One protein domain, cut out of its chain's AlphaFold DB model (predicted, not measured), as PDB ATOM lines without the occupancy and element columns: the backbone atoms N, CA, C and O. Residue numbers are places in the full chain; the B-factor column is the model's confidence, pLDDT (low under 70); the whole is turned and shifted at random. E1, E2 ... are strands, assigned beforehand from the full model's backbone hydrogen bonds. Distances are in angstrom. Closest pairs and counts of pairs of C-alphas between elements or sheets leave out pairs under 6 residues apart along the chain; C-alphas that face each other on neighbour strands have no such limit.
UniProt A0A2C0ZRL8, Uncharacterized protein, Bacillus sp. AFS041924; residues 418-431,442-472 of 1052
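Overview. This is residues 418 to 431 and 442 to 472 of the 1052 residues of an uncharacterized protein of Bacillus sp. AFS041924 (UniProt A0A2C0ZRL8). Two small two-stranded sheets lie one over the other with their strands crossed, in a loose, partly open arrangement: E1 and E3 form one layer, E2 and E4 the other. Residues 424 to 428 join the layers towards one end and the loop of residues 454 to 461 joins them at the other, where residues 458 to 463 stick out, 462 and 463 belonging to E4. The printed part has 45 residues, with no named helix and four strands in the order E1, E2, E3, E4; both sheets are antiparallel, and the class is all strand, with 20 residues in named elements, under half. It is elongated, 33 by 20 by 13 A, and only just loose, close to compact, with a radius of gyration of the C-alphas of 11.5 A.

Arrangement. E1, residues 419 to 423, and E3, residues 449 to 453, are antiparallel at 165 degrees; C-alphas 421 and 451 face each other at 4.5 A, and N 420 and O 452 are within hydrogen-bond range at 2.8 A. E2, residues 429 to 431, and E4, residues 462 to 468, are antiparallel at 165 degrees, with N 429 and O 468 at 2.8 A. E2 and E3 are near each other, with 5 pairs of C-alphas within 10 A. E1 and E4 are apart. Residues 429 to 430 of E2 also pair briefly, antiparallel, with residues 442 to 443.

Along the chain. E1 begins at C-alpha 419 (-10.999, -3.086, -46.183); E1 and E3 are each 13.9 A long. E2 measures 6.4 A. E4, 19.5 A, ends at C-alpha 468 (-23.300, 7.718, -35.460).

Size, cuts and confidence. The C-alphas of Glu 459 and Ser 471 are farthest apart, 34.6 A. Residues 432 to 441 are not printed; C-alphas 431 and 442 are 6.9 A apart across this cut. The E1 to E2 link is tight and the E3 to E4 link short. Mean pLDDT of the printed part is 86.4; residue 460 is under 70.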
ATOM      1  N   THR A 418      -7.150  -3.255 -47.806       86.19
ATOM      2  CA  THR A 418      -8.093  -2.489 -48.645       86.19
ATOM      3  C   THR A 418      -9.519  -2.468 -48.079       86.19
ATOM      4  O   THR A 418     -10.458  -2.015 -48.732       86.19
ATOM      5  N   MET A 419      -9.711  -3.001 -46.870       87.06
ATOM      6  CA  MET A 419     -10.999  -3.086 -46.183       87.06
ATOM      7  C   MET A 419     -10.818  -3.243 -44.669       87.06
ATOM      8  O   MET A 419      -9.792  -3.753 -44.212       87.06
ATOM      9  N   ILE A 420     -11.835  -2.829 -43.914       89.12
ATOM     10  CA  ILE A 420     -11.982  -3.007 -42.464       89.12
ATOM     11  C   ILE A 420     -13.263  -3.805 -42.195       89.12
ATOM     12  O   ILE A 420     -14.300  -3.541 -42.806       89.12
ATOM     13  N   LYS A 421     -13.203  -4.754 -41.256       90.81
ATOM     14  CA  LYS A 421     -14.328  -5.609 -40.843       90.81
ATOM     15  C   LYS A 421     -14.561  -5.485 -39.341       90.81
ATOM     16  O   LYS A 421     -13.590  -5.355 -38.591       90.81
ATOM     17  N   GLY A 422     -15.822  -5.516 -38.907       90.88
ATOM     18  CA  GLY A 422     -16.163  -5.306 -37.499       90.88
ATOM     19  C   GLY A 422     -17.636  -5.486 -37.119       90.88
ATOM     20  O   GLY A 422     -18.456  -5.958 -37.909       90.88
ATOM     21  N   THR A 423     -17.958  -5.109 -35.879       88.88
ATOM     22  CA  THR A 423     -19.303  -5.144 -35.267       88.88
ATOM     23  C   THR A 423     -19.641  -3.847 -34.526       88.88
ATOM     24  O   THR A 423     -18.738  -3.118 -34.112       88.88
ATOM     25  N   GLY A 424     -20.934  -3.572 -34.319       88.19
ATOM     26  CA  GLY A 424     -21.419  -2.397 -33.577       88.19
ATOM     27  C   GLY A 424     -22.950  -2.273 -33.534       88.19
ATOM     28  O   GLY A 424     -23.660  -3.237 -33.812       88.19
ATOM     29  N   GLU A 425     -23.461  -1.094 -33.168       84.50
ATOM     30  CA  GLU A 425     -24.896  -0.839 -32.979       84.50
ATOM     31  C   GLU A 425     -25.695  -0.812 -34.301       84.50
ATOM     32  O   GLU A 425     -25.318  -0.157 -35.273       84.50
ATOM     33  N   LYS A 426     -26.804  -1.563 -34.349       87.31
ATOM     34  CA  LYS A 426     -27.635  -1.741 -35.551       87.31
ATOM     35  C   LYS A 426     -28.146  -0.399 -36.086       87.31
ATOM     36  O   LYS A 426     -28.769   0.366 -35.358       87.31
ATOM     37  N   GLY A 427     -28.014  -0.188 -37.397       79.88
ATOM     38  CA  GLY A 427     -28.557   0.990 -38.080       79.88
ATOM     39  C   GLY A 427     -27.727   2.264 -37.899       79.88
ATOM     40  O   GLY A 427     -27.955   3.223 -38.633       79.88
ATOM     41  N   SER A 428     -26.734   2.266 -37.005       89.31
ATOM     42  CA  SER A 428     -25.753   3.344 -36.914       89.31
ATOM     43  C   SER A 428     -24.877   3.402 -38.168       89.31
ATOM     44  O   SER A 428     -24.520   2.377 -38.765       89.31
ATOM     45  N   LYS A 429     -24.482   4.617 -38.554       90.50
ATOM     46  CA  LYS A 429     -23.502   4.849 -39.618       90.50
ATOM     47  C   LYS A 429     -22.095   4.587 -39.080       90.50
ATOM     48  O   LYS A 429     -21.705   5.181 -38.079       90.50
ATOM     49  N   VAL A 430     -21.331   3.732 -39.756       92.75
ATOM     50  CA  VAL A 430     -19.897   3.522 -39.510       92.75
ATOM     51  C   VAL A 430     -19.116   4.572 -40.283       92.75
ATOM     52  O   VAL A 430     -19.294   4.708 -41.497       92.75
ATOM     53  N   LEU A 431     -18.214   5.267 -39.599       91.56
ATOM     54  CA  LEU A 431     -17.334   6.257 -40.199       91.56
ATOM     55  C   LEU A 431     -15.876   5.909 -39.892       91.56
ATOM     56  O   LEU A 431     -15.454   5.982 -38.742       91.56
ATOM     57  N   GLY A 442     -20.114   3.297 -44.142       89.31
ATOM     58  CA  GLY A 442     -21.189   2.339 -44.368       89.31
ATOM     59  C   GLY A 442     -22.202   2.372 -43.236       89.31
ATOM     60  O   GLY A 442     -22.165   3.252 -42.381       89.31
ATOM     61  N   VAL A 443     -23.116   1.409 -43.220       89.06
ATOM     62  CA  VAL A 443     -24.146   1.273 -42.181       89.06
ATOM     63  C   VAL A 443     -24.053  -0.130 -41.603       89.06
ATOM     64  O   VAL A 443     -23.826  -1.088 -42.345       89.06
ATOM     65  N   ILE A 444     -24.208  -0.255 -40.287       89.69
ATOM     66  CA  ILE A 444     -24.196  -1.560 -39.624       89.69
ATOM     67  C   ILE A 444     -25.474  -2.322 -39.967       89.69
ATOM     68  O   ILE A 444     -26.584  -1.812 -39.790       89.69
ATOM     69  N   GLY A 445     -25.300  -3.553 -40.449       81.75
ATOM     70  CA  GLY A 445     -26.395  -4.420 -40.862       81.75
ATOM     71  C   GLY A 445     -27.323  -4.828 -39.714       81.75
ATOM     72  O   GLY A 445     -27.011  -4.698 -38.531       81.75
ATOM     73  N   GLU A 446     -28.470  -5.401 -40.081       83.44
ATOM     74  CA  GLU A 446     -29.429  -6.008 -39.143       83.44
ATOM     75  C   GLU A 446     -28.802  -7.109 -38.257       83.44
ATOM     76  O   GLU A 446     -29.307  -7.393 -37.173       83.44
ATOM     77  N   ASP A 447     -27.685  -7.705 -38.687       85.06
ATOM     78  CA  ASP A 447     -26.898  -8.707 -37.958       85.06
ATOM     79  C   ASP A 447     -25.794  -8.110 -37.058       85.06
ATOM     80  O   ASP A 447     -24.996  -8.855 -36.485       85.06
ATOM     81  N   SER A 448     -25.760  -6.780 -36.901       87.25
ATOM     82  CA  SER A 448     -24.781  -6.022 -36.099       87.25
ATOM     83  C   SER A 448     -23.326  -6.090 -36.601       87.25
ATOM     84  O   SER A 448     -22.396  -5.822 -35.833       87.25
ATOM     85  N   LYS A 449     -23.106  -6.425 -37.882       89.12
ATOM     86  CA  LYS A 449     -21.783  -6.484 -38.537       89.12
ATOM     87  C   LYS A 449     -21.603  -5.424 -39.624       89.12
ATOM     88  O   LYS A 449     -22.575  -4.874 -40.145       89.12
ATOM     89  N   PHE A 450     -20.347  -5.168 -39.989       91.25
ATOM     90  CA  PHE A 450     -19.985  -4.337 -41.137       91.25
ATOM     91  C   PHE A 450     -18.688  -4.783 -41.831       91.25
ATOM     92  O   PHE A 450     -17.790  -5.366 -41.221       91.25
ATOM     93  N   GLU A 451     -18.581  -4.431 -43.113       91.75
ATOM     94  CA  GLU A 451     -17.382  -4.555 -43.946       91.75
ATOM     95  C   GLU A 451     -17.279  -3.301 -44.824       91.75
ATOM     96  O   GLU A 451     -18.146  -3.055 -45.663       91.75
ATOM     97  N   ILE A 452     -16.254  -2.479 -44.590       91.69
ATOM     98  CA  ILE A 452     -16.049  -1.179 -45.245       91.69
ATOM     99  C   ILE A 452     -14.788  -1.252 -46.105       91.69
ATOM    100  O   ILE A 452     -13.711  -1.546 -45.590       91.69
ATOM    101  N   ASN A 453     -14.895  -0.948 -47.398       89.56
ATOM    102  CA  ASN A 453     -13.718  -0.780 -48.254       89.56
ATOM    103  C   ASN A 453     -12.989   0.521 -47.893       89.56
ATOM    104  O   ASN A 453     -13.632   1.554 -47.711       89.56
ATOM    105  N   ILE A 454     -11.659   0.473 -47.835       87.69
ATOM    106  CA  ILE A 454     -10.799   1.637 -47.593       87.69
ATOM    107  C   ILE A 454      -9.652   1.678 -48.617       87.69
ATOM    108  O   ILE A 454      -9.169   0.625 -49.044       87.69
ATOM    109  N   PRO A 455      -9.166   2.865 -49.018       85.31
ATOM    110  CA  PRO A 455      -7.897   2.969 -49.724       85.31
ATOM    111  C   PRO A 455      -6.754   2.478 -48.826       85.31
ATOM    112  O   PRO A 455      -6.828   2.583 -47.601       85.31
ATOM    113  N   ILE A 456      -5.680   1.975 -49.438       82.69
ATOM    114  CA  ILE A 456      -4.477   1.543 -48.715       82.69
ATOM    115  C   ILE A 456      -3.906   2.722 -47.911       82.69
ATOM    116  O   ILE A 456      -3.778   3.832 -48.427       82.69
ATOM    117  N   GLN A 457      -3.565   2.469 -46.649       83.12
ATOM    118  CA  GLN A 457      -3.051   3.462 -45.703       83.12
ATOM    119  C   GLN A 457      -1.550   3.265 -45.475       83.12
ATOM    120  O   GLN A 457      -1.074   2.136 -45.528       83.12
ATOM    121  N   LYS A 458      -0.802   4.342 -45.205       77.25
ATOM    122  CA  LYS A 458       0.638   4.270 -44.877       77.25
ATOM    123  C   LYS A 458       0.859   3.710 -43.466       77.25
ATOM    124  O   LYS A 458      -0.058   3.795 -42.649       77.25
ATOM    125  N   GLU A 459       2.056   3.219 -43.137       75.31
ATOM    126  CA  GLU A 459       2.412   2.980 -41.726       75.31
ATOM    127  C   GLU A 459       2.274   4.258 -40.883       75.31
ATOM    128  O   GLU A 459       2.304   5.376 -41.399       75.31
ATOM    129  N   GLY A 460       2.034   4.082 -39.582       69.94
ATOM    130  CA  GLY A 460       1.930   5.148 -38.593       69.94
ATOM    131  C   GLY A 460       0.586   5.859 -38.662       69.94
ATOM    132  O   GLY A 460       0.186   6.503 -37.696       69.94
ATOM    133  N   THR A 461      -0.143   5.687 -39.770       83.50
ATOM    134  CA  THR A 461      -1.513   6.156 -39.944       83.50
ATOM    135  C   THR A 461      -2.368   5.670 -38.783       83.50
ATOM    136  O   THR A 461      -2.560   4.465 -38.598       83.50
ATOM    137  N   ILE A 462      -2.915   6.621 -38.032       85.12
ATOM    138  CA  ILE A 462      -3.933   6.351 -37.028       85.12
ATOM    139  C   ILE A 462      -5.281   6.368 -37.739       85.12
ATOM    140  O   ILE A 462      -5.700   7.404 -38.265       85.12
ATOM    141  N   LEU A 463      -5.953   5.220 -37.764       89.25
ATOM    142  CA  LEU A 463      -7.344   5.149 -38.184       89.25
ATOM    143  C   LEU A 463      -8.259   5.297 -36.981       89.25
ATOM    144  O   LEU A 463      -8.070   4.625 -35.968       89.25
ATOM    145  N   THR A 464      -9.262   6.148 -37.140       90.06
ATOM    146  CA  THR A 464     -10.279   6.466 -36.139       90.06
ATOM    147  C   THR A 464     -11.630   6.002 -36.665       90.06
ATOM    148  O   THR A 464     -12.027   6.390 -37.763       90.06
ATOM    149  N   ILE A 465     -12.336   5.159 -35.913       92.19
ATOM    150  CA  ILE A 465     -13.625   4.590 -36.306       92.19
ATOM    151  C   ILE A 465     -14.688   5.005 -35.288       92.19
ATOM    152  O   ILE A 465     -14.555   4.733 -34.094       92.19
ATOM    153  N   THR A 466     -15.752   5.639 -35.774       91.38
ATOM    154  CA  THR A 466     -16.861   6.173 -34.968       91.38
ATOM    155  C   THR A 466     -18.190   5.642 -35.494       91.38
ATOM    156  O   THR A 466     -18.351   5.482 -36.707       91.38
ATOM    157  N   LEU A 467     -19.142   5.378 -34.595       92.00
ATOM    158  CA  LEU A 467     -20.533   5.089 -34.948       92.00
ATOM    159  C   LEU A 467     -21.406   6.318 -34.694       92.00
ATOM    160  O   LEU A 467     -21.207   7.008 -33.699       92.00
ATOM    161  N   ILE A 468     -22.366   6.586 -35.576       89.00
ATOM    162  CA  ILE A 468     -23.300   7.718 -35.460       89.00
ATOM    163  C   ILE A 468     -24.733   7.182 -35.509       89.00
ATOM    164  O   ILE A 468     -25.055   6.389 -36.397       89.00
ATOM    165  N   ASP A 469     -25.572   7.574 -34.551       84.06
ATOM    166  CA  ASP A 469     -26.983   7.172 -34.482       84.06
ATOM    167  C   ASP A 469     -27.906   8.029 -35.378       84.06
ATOM    168  O   ASP A 469     -27.460   8.874 -36.156       84.06
ATOM    169  N   SER A 470     -29.221   7.795 -35.299       79.12
ATOM    170  CA  SER A 470     -30.228   8.542 -36.069       79.12
ATOM    171  C   SER A 470     -30.506   9.968 -35.570       79.12
ATOM    172  O   SER A 470     -31.203  10.708 -36.262       79.12
ATOM    173  N   SER A 471     -30.006  10.336 -34.389       77.12
ATOM    174  CA  SER A 471     -30.084  11.675 -33.783       77.12
ATOM    175  C   SER A 471     -28.769  12.463 -33.958       77.12
ATOM    176  O   SER A 471     -28.595  13.514 -33.345       77.12
ATOM    177  N   GLU A 472     -27.845  11.959 -34.787       78.62
ATOM    178  CA  GLU A 472     -26.478  12.461 -35.005       78.62
ATOM    179  C   GLU A 472     -25.547  12.394 -33.776       78.62
ATOM    180  O   GLU A 472     -24.428  12.920 -33.805       78.62
TER     181      GLU A 472